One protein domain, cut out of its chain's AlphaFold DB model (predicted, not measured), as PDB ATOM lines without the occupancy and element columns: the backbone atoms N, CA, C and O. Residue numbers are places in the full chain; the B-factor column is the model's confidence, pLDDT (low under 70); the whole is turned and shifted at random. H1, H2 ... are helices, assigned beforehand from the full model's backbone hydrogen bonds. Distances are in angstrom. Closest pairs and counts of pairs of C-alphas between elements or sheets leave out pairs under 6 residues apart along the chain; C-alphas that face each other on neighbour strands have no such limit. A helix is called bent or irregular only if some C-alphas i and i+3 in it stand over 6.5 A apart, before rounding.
ATOM      1  N   ASN A  83     119.960 103.034  95.667       93.25
ATOM      2  CA  ASN A  83     120.011 101.582  95.443       93.25
ATOM      3  C   ASN A  83     118.622 100.923  95.449       93.25
ATOM      4  O   ASN A  83     118.509  99.711  95.276       93.25
ATOM      5  N   LEU A  84     117.542 101.694  95.628       93.75
ATOM      6  CA  LEU A  84     116.190 101.139  95.715       93.75
ATOM      7  C   LEU A  84     115.782 100.409  94.428       93.75
ATOM      8  O   LEU A  84     115.081  99.406  94.481       93.75
ATOM      9  N   VAL A  85     116.231 100.897  93.270       94.31
ATOM     10  CA  VAL A  85     115.919 100.279  91.973       94.31
ATOM     11  C   VAL A  85     116.497  98.869  91.873       94.31
ATOM     12  O   VAL A  85     115.802  97.968  91.411       94.31
ATOM     13  N   GLU A  86     117.745  98.678  92.305       95.19
ATOM     14  CA  GLU A  86     118.411  97.370  92.321       95.19
ATOM     15  C   GLU A  86     117.691  96.427  93.282       95.19
ATOM     16  O   GLU A  86     117.259  95.352  92.879       95.19
ATOM     17  N   PHE A  87     117.416  96.896  94.502       94.88
ATOM     18  CA  PHE A  87     116.654  96.131  95.486       94.88
ATOM     19  C   PHE A  87     115.292  95.658  94.946       94.88
ATOM     20  O   PHE A  87     114.927  94.497  95.112       94.88
ATOM     21  N   LEU A  88     114.539  96.532  94.267       95.56
ATOM     22  CA  LEU A  88     113.239  96.172  93.693       95.56
ATOM     23  C   LEU A  88     113.356  95.144  92.562       95.56
ATOM     24  O   LEU A  88     112.460  94.317  92.415       95.56
ATOM     25  N   ARG A  89     114.433  95.181  91.771       95.81
ATOM     26  CA  ARG A  89     114.695  94.174  90.730       95.81
ATOM     27  C   ARG A  89     115.024  92.808  91.317       95.81
ATOM     28  O   ARG A  89     114.666  91.810  90.705       95.81
ATOM     29  N   ASP A  90     115.659  92.769  92.482       94.19
ATOM     30  CA  ASP A  90     116.023  91.511  93.134       94.19
ATOM     31  C   ASP A  90     114.808  90.797  93.749       94.19
ATOM     32  O   ASP A  90     114.772  89.568  93.799       94.19
ATOM     33  N   ILE A  91     113.796  91.546  94.206       93.94
ATOM     34  CA  ILE A  91     112.611  90.970  94.873       93.94
ATOM     35  C   ILE A  91     111.396  90.783  93.945       93.94
ATOM     36  O   ILE A  91     110.463  90.041  94.274       93.94
ATOM     37  N   LEU A  92     111.366  91.465  92.798       96.50
ATOM     38  CA  LEU A  92     110.271  91.402  91.828       96.50
ATOM     39  C   LEU A  92     110.709  90.669  90.562       96.50
ATOM     40  O   LEU A  92     111.838  90.789  90.105       96.50
ATOM     41  N   SER A  93     109.776  89.968  89.921       97.69
ATOM     42  CA  SER A  93     109.996  89.505  88.547       97.69
ATOM     43  C   SER A  93     110.088  90.688  87.575       97.69
ATOM     44  O   SER A  93     109.544  91.763  87.838       97.69
ATOM     45  N   SER A  94     110.697  90.484  86.404       97.25
ATOM     46  CA  SER A  94     110.828  91.535  85.381       97.25
ATOM     47  C   SER A  94     109.487  92.186  85.027       97.25
ATOM     48  O   SER A  94     109.390  93.408  84.994       97.25
ATOM     49  N   ALA A  95     108.428  91.383  84.858       97.56
ATOM     50  CA  ALA A  95     107.089  91.888  84.547       97.56
ATOM     51  C   ALA A  95     106.477  92.713  85.695       97.56
ATOM     52  O   ALA A  95     105.792  93.705  85.454       97.56
ATOM     53  N   GLU A  96     106.708  92.312  86.949       98.31
ATOM     54  CA  GLU A  96     106.255  93.041  88.142       98.31
ATOM     55  C   GLU A  96     106.982  94.386  88.277       98.31
ATOM     56  O   GLU A  96     106.341  95.422  88.468       98.31
ATOM     57  N   PHE A  97     108.308  94.379  88.119       97.88
ATOM     58  CA  PHE A  97     109.133  95.583  88.167       97.88
ATOM     59  C   PHE A  97     108.767  96.573  87.051       97.88
ATOM     60  O   PHE A  97     108.568  97.761  87.316       97.88
ATOM     61  N   GLU A  98     108.626  96.096  85.810       97.44
ATOM     62  CA  GLU A  98     108.203  96.927  84.677       97.44
ATOM     63  C   GLU A  98     106.826  97.546  84.904       97.44
ATOM     64  O   GLU A  98     106.640  98.734  84.637       97.44
ATOM     65  N   ALA A  99     105.875  96.789  85.455       97.94
ATOM     66  CA  ALA A  99     104.538  97.305  85.718       97.94
ATOM     67  C   ALA A  99     104.550  98.455  86.741       97.94
ATOM     68  O   ALA A  99     103.868  99.460  86.535       97.94
ATOM     69  N   ILE A 100     105.359  98.354  87.803       97.25
ATOM     70  CA  ILE A 100     105.543  99.444  88.777       97.25
ATOM     71  C   ILE A 100     106.232 100.649  88.140       97.25
ATOM     72  O   ILE A 100     105.776 101.779  88.312       97.25
ATOM     73  N   ARG A 101     107.315 100.428  87.392       96.69
ATOM     74  CA  ARG A 101     108.066 101.510  86.745       96.69
ATOM     75  C   ARG A 101     107.204 102.271  85.736       96.69
ATOM     76  O   ARG A 101     107.239 103.498  85.708       96.69
ATOM     77  N   ASN A 102     106.413 101.562  84.933       97.62
ATOM     78  CA  ASN A 102     105.489 102.181  83.987       97.62
ATOM     79  C   ASN A 102     104.372 102.927  84.713       97.62
ATOM     80  O   ASN A 102     104.062 104.056  84.334       97.62
ATOM     81  N   LYS A 103     103.830 102.356  85.799       97.25
ATOM     82  CA  LYS A 103     102.852 103.047  86.647       97.25
ATOM     83  C   LYS A 103     103.408 104.362  87.200       97.25
ATOM     84  O   LYS A 103     102.718 105.370  87.117       97.25
ATOM     85  N   ALA A 104     104.637 104.363  87.719       96.44
ATOM     86  CA  ALA A 104     105.290 105.555  88.271       96.44
ATOM     87  C   ALA A 104     105.450 106.680  87.232       96.44
ATOM     88  O   ALA A 104     105.341 107.856  87.562       96.44
ATOM     89  N   LYS A 105     105.648 106.311  85.963       96.31
ATOM     90  CA  LYS A 105     105.811 107.234  84.830       96.31
ATOM     91  C   LYS A 105     104.507 107.581  84.105       96.31
ATOM     92  O   LYS A 105     104.559 108.192  83.043       96.31
ATOM     93  N   ASN A 106     103.354 107.173  84.639       95.31
ATOM     94  CA  ASN A 106     102.044 107.319  83.993       95.31
ATOM     95  C   ASN A 106     101.970 106.709  82.575       95.31
ATOM     96  O   ASN A 106     101.256 107.208  81.708       95.31
ATOM     97  N   LEU A 107     102.698 105.615  82.337       96.25
ATOM     98  CA  LEU A 107     102.664 104.842  81.092       96.25
ATOM     99  C   LEU A 107     101.684 103.667  81.202       96.25
ATOM    100  O   LEU A 107     101.249 103.307  82.294       96.25
ATOM    101  N   SER A 108     101.371 103.024  80.073       95.94
ATOM    102  CA  SER A 108     100.595 101.775  80.062       95.94
ATOM    103  C   SER A 108     101.351 100.637  80.764       95.94
ATOM    104  O   SER A 108     102.567 100.487  80.613       95.94
ATOM    105  N   TYR A 109     100.634  99.829  81.546       96.94
ATOM    106  CA  TYR A 109     101.204  98.744  82.347       96.94
ATOM    107  C   TYR A 109     100.237  97.567  82.477       96.94
ATOM    108  O   TYR A 109      99.019  97.711  82.379       96.94
ATOM    109  N   ASN A 110     100.786  96.382  82.752       97.31
ATOM    110  CA  ASN A 110      99.988  95.202  83.055       97.31
ATOM    111  C   ASN A 110      99.458  95.278  84.499       97.31
ATOM    112  O   ASN A 110     100.229  95.174  85.456       97.31
ATOM    113  N   TYR A 111      98.142  95.432  84.661       97.12
ATOM    114  CA  TYR A 111      97.508  95.555  85.979       97.12
ATOM    115  C   TYR A 111      97.731  94.329  86.875       97.12
ATOM    116  O   TYR A 111      98.007  94.481  88.062       97.12
ATOM    117  N   ASN A 112      97.675  93.115  86.322       97.81
ATOM    118  CA  ASN A 112      97.858  91.890  87.104       97.81
ATOM    119  C   ASN A 112      99.289  91.783  87.647       97.81
ATOM    120  O   ASN A 112      99.486  91.400  88.800       97.81
ATOM    121  N   ALA A 113     100.287  92.151  86.840       97.88
ATOM    122  CA  ALA A 113     101.675  92.225  87.288       97.88
ATOM    123  C   ALA A 113     101.865  93.318  88.350       97.88
ATOM    124  O   ALA A 113     102.485  93.059  89.376       97.88
ATOM    125  N   PHE A 114     101.260  94.494  88.161       98.12
ATOM    126  CA  PHE A 114     101.283  95.562  89.162       98.12
ATOM    127  C   PHE A 114     100.646  95.134  90.490       98.12
ATOM    128  O   PHE A 114     101.225  95.366  91.545       98.12
ATOM    129  N   SER A 115      99.482  94.482  90.456       98.00
ATOM    130  CA  SER A 115      98.773  94.018  91.653       98.00
ATOM    131  C   SER A 115      99.615  93.028  92.467       98.00
ATOM    132  O   SER A 115      99.754  93.191  93.681       98.00
ATOM    133  N   ARG A 116     100.262  92.057  91.803       97.81
ATOM    134  CA  ARG A 116     101.194  91.128  92.467       97.81
ATOM    135  C   ARG A 116     102.409  91.845  93.053       97.81
ATOM    136  O   ARG A 116     102.775  91.580  94.194       97.81
ATOM    137  N   ALA A 117     102.996  92.770  92.298       97.56
ATOM    138  CA  ALA A 117     104.143  93.551  92.746       97.56
ATOM    139  C   ALA A 117     103.806  94.408  93.977       97.56
ATOM    140  O   ALA A 117     104.544  94.400  94.961       97.56
ATOM    141  N   LYS A 118     102.653  95.088  93.948       97.56
ATOM    142  CA  LYS A 118     102.120  95.869  95.067       97.56
ATOM    143  C   LYS A 118     101.960  94.998  96.313       97.56
ATOM    144  O   LYS A 118     102.452  95.380  97.366       97.56
ATOM    145  N   LYS A 119     101.355  93.813  96.178       96.62
ATOM    146  CA  LYS A 119     101.179  92.877  97.295       96.62
ATOM    147  C   LYS A 119     102.520  92.488  97.935       96.62
ATOM    148  O   LYS A 119     102.654  92.614  99.146       96.62
ATOM    149  N   LYS A 120     103.525  92.108  97.136       95.50
ATOM    150  CA  LYS A 120     104.874  91.771  97.641       95.50
ATOM    151  C   LYS A 120     105.535  92.939  98.381       95.50
ATOM    152  O   LYS A 120     106.153  92.755  99.420       95.50
ATOM    153  N   ILE A 121     105.404  94.150  97.848       95.19
ATOM    154  CA  ILE A 121     105.932  95.371  98.473       95.19
ATOM    155  C   ILE A 121     105.255  95.642  99.822       95.19
ATOM    156  O   ILE A 121     105.928  95.954 100.804       95.19
ATOM    157  N   GLU A 122     103.931  95.512  99.880       94.38
ATOM    158  CA  GLU A 122     103.151  95.736 101.100       94.38
ATOM    159  C   GLU A 122     103.424  94.662 102.164       94.38
ATOM    160  O   GLU A 122     103.505  94.989 103.347       94.38
ATOM    161  N   GLU A 123     103.667  93.409 101.763       94.06
ATOM    162  CA  GLU A 123     104.129  92.327 102.652       94.06
ATOM    163  C   GLU A 123     105.480  92.658 103.309       94.06
ATOM    164  O   GLU A 123     105.714  92.315 104.470       94.06
ATOM    165  N   LEU A 124     106.335  93.423 102.622       93.44
ATOM    166  CA  LEU A 124     107.576  93.970 103.175       93.44
ATOM    167  C   LEU A 124     107.364  95.253 103.998       93.44
ATOM    168  O   LEU A 124     108.330  95.928 104.348       93.44
ATOM    169  N   LYS A 125     106.118  95.628 104.309       93.81
ATOM    170  CA  LYS A 125     105.748  96.879 104.999       93.81
ATOM    171  C   LYS A 125     106.236  98.148 104.286       93.81
ATOM    172  O   LYS A 125     106.370  99.209 104.911       93.81
ATOM    173  N   LEU A 126     106.502  98.072 102.985       93.81
ATOM    174  CA  LEU A 126     106.895  99.219 102.177       93.81
ATOM    175  C   LEU A 126     105.658  99.917 101.616       93.81
ATOM    176  O   LEU A 126     104.667  99.286 101.258       93.81
ATOM    177  N   ASN A 127     105.716 101.245 101.554       91.75
ATOM    178  CA  ASN A 127     104.623 102.041 101.014       91.75
ATOM    179  C   ASN A 127     104.770 102.138  99.487       91.75
ATOM    180  O   ASN A 127     105.761 102.682  98.992       91.75
ATOM    181  N   ILE A 128     103.768 101.637  98.758       94.62
ATOM    182  CA  ILE A 128     103.765 101.650  97.293       94.62
ATOM    183  C   ILE A 128     103.795 103.068  96.715       94.62
ATOM    184  O   ILE A 128     104.559 103.318  95.789       94.62
ATOM    185  N   ASP A 129     103.045 104.016  97.272       94.12
ATOM    186  CA  ASP A 129     103.001 105.400  96.785       94.12
ATOM    187  C   ASP A 129     104.359 106.087  96.954       94.12
ATOM    188  O   ASP A 129     104.828 106.797  96.062       94.12
ATOM    189  N   GLY A 130     105.039 105.821  98.070       93.56
ATOM    190  CA  GLY A 130     106.399 106.301  98.291       93.56
ATOM    191  C   GLY A 130     107.399 105.705  97.295       93.56
ATOM    192  O   GLY A 130     108.268 106.423  96.804       93.56
ATOM    193  N   ILE A 131     107.250 104.428  96.928       95.06
ATOM    194  CA  ILE A 131     108.058 103.801  95.870       95.06
ATOM    195  C   ILE A 131     107.778 104.450  94.515       95.06
ATOM    196  O   ILE A 131     108.720 104.825  93.820       95.06
ATOM    197  N   LEU A 132     106.507 104.630  94.150       95.69
ATOM    198  CA  LEU A 132     106.127 105.266  92.888       95.69
ATOM    199  C   LEU A 132     106.716 106.677  92.778       95.69
ATOM    200  O   LEU A 132     107.276 107.013  91.741       95.69
ATOM    201  N   LYS A 133     106.691 107.460  93.864       94.38
ATOM    202  CA  LYS A 133     107.296 108.801  93.924       94.38
ATOM    203  C   LYS A 133     108.823 108.801  93.789       94.38
ATOM    204  O   LYS A 133     109.404 109.789  93.352       94.38
ATOM    205  N   ILE A 134     109.502 107.736  94.211       92.69
ATOM    206  CA  ILE A 134     110.957 107.615  94.027       92.69
ATOM    207  C   ILE A 134     111.298 107.224  92.582       92.69
ATOM    208  O   ILE A 134     112.360 107.608  92.098       92.69
ATOM    209  N   LEU A 135     110.423 106.463  91.918       92.38
ATOM    210  CA  LEU A 135     110.634 105.920  90.572       92.38
ATOM    211  C   LEU A 135     110.128 106.813  89.426       92.38
ATOM    212  O   LEU A 135     110.464 106.527  88.271       92.38
ATOM    213  N   SER A 136     109.301 107.818  89.727       88.00
ATOM    214  CA  SER A 136     108.817 108.830  88.777       88.00
ATOM    215  C   SER A 136     109.955 109.725  88.303       88.00
ATOM    216  O   SER A 136     110.141 109.818  87.070       88.00
TER     217      SER A 136
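This is residues 83 to 136 of the 136 residues of an uncharacterized protein of Archaeoglobales archaeon (UniProt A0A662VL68). Four short helices make a small rounded cluster, with H3 and H4 both set nearly square to H2: H3 meets H2 near its first residues and H4 meets it at its last. H1 lies to one side, folding back along H2 at a slant with looser contact. The printed part has 54 residues, with four named helices in the order H1, H2, H3, H4 and no named strand; the class is all helix. It is compact, with a radius of gyration of the C-alphas of 9.7 A, and the C-alphas span 25 by 20 by 17 A.

H1 comprises residues 83 to 91, 12.9 A from first to last C-alpha; it begins at C-alpha 83 at (120.011, 101.582, 95.443). H2 comprises residues 94 to 104 and is 15.3 A long. H3, the longest helix, comprises residues 111 to 123 and is 18.2 A long, beginning at C-alpha 111 at (97.508, 95.555, 85.979). H4 comprises residues 128 to 135, 10.5 A long, and ends at C-alpha 135 at (110.634, 105.920, 90.572). No helix is bent or irregular.

H1 and H2 are close but not clearly touching, their closest C-alphas being those of Arg 89 and Phe 97, 6.3 A apart. They run opposite ways at a steep tilt of 42 degrees. H1 and H4 are also close but not clearly touching, with the C-alphas of Val 85 and Leu 135 closest at 7.9 A; they run opposite ways at a steep tilt of 55 degrees. H1 and H3 are near each other, with 5 pairs of C-alphas within 10 A. H2 and H3 touch, about perpendicular at 88 degrees, and their closest C-alphas, those of Glu 96 and Ala 113, are 4.7 A apart. H2 and H4 touch, about perpendicular at 85 degrees, and their closest C-alphas, those of Ala 104 and Leu 132, are 4.7 A apart. H3 and H4 only just touch, with 3 pairs of C-alphas within 8 A, and touch only at the corner by their link. H3 touches H4 with residues 118 to 122 alone; the closest C-alphas are those of Lys 118 and Ile 128, 6.4 A apart, and the lines stand about perpendicular at 74 degrees. In H1, H2, H3 and H4 every O i to N i+4 pair is within hydrogen-bond range.

The two C-alphas farthest apart are those of Ser 108 and Lys 125, at 25.9 A. The printed part has no cut and ends at Ser 136, the chain's last residue. The links H1 to H2 and H3 to H4 are tight, and the link H2 to H3, with 6 residues, is short. The mean pLDDT of the printed part is 95.7, and no printed residue is under 70.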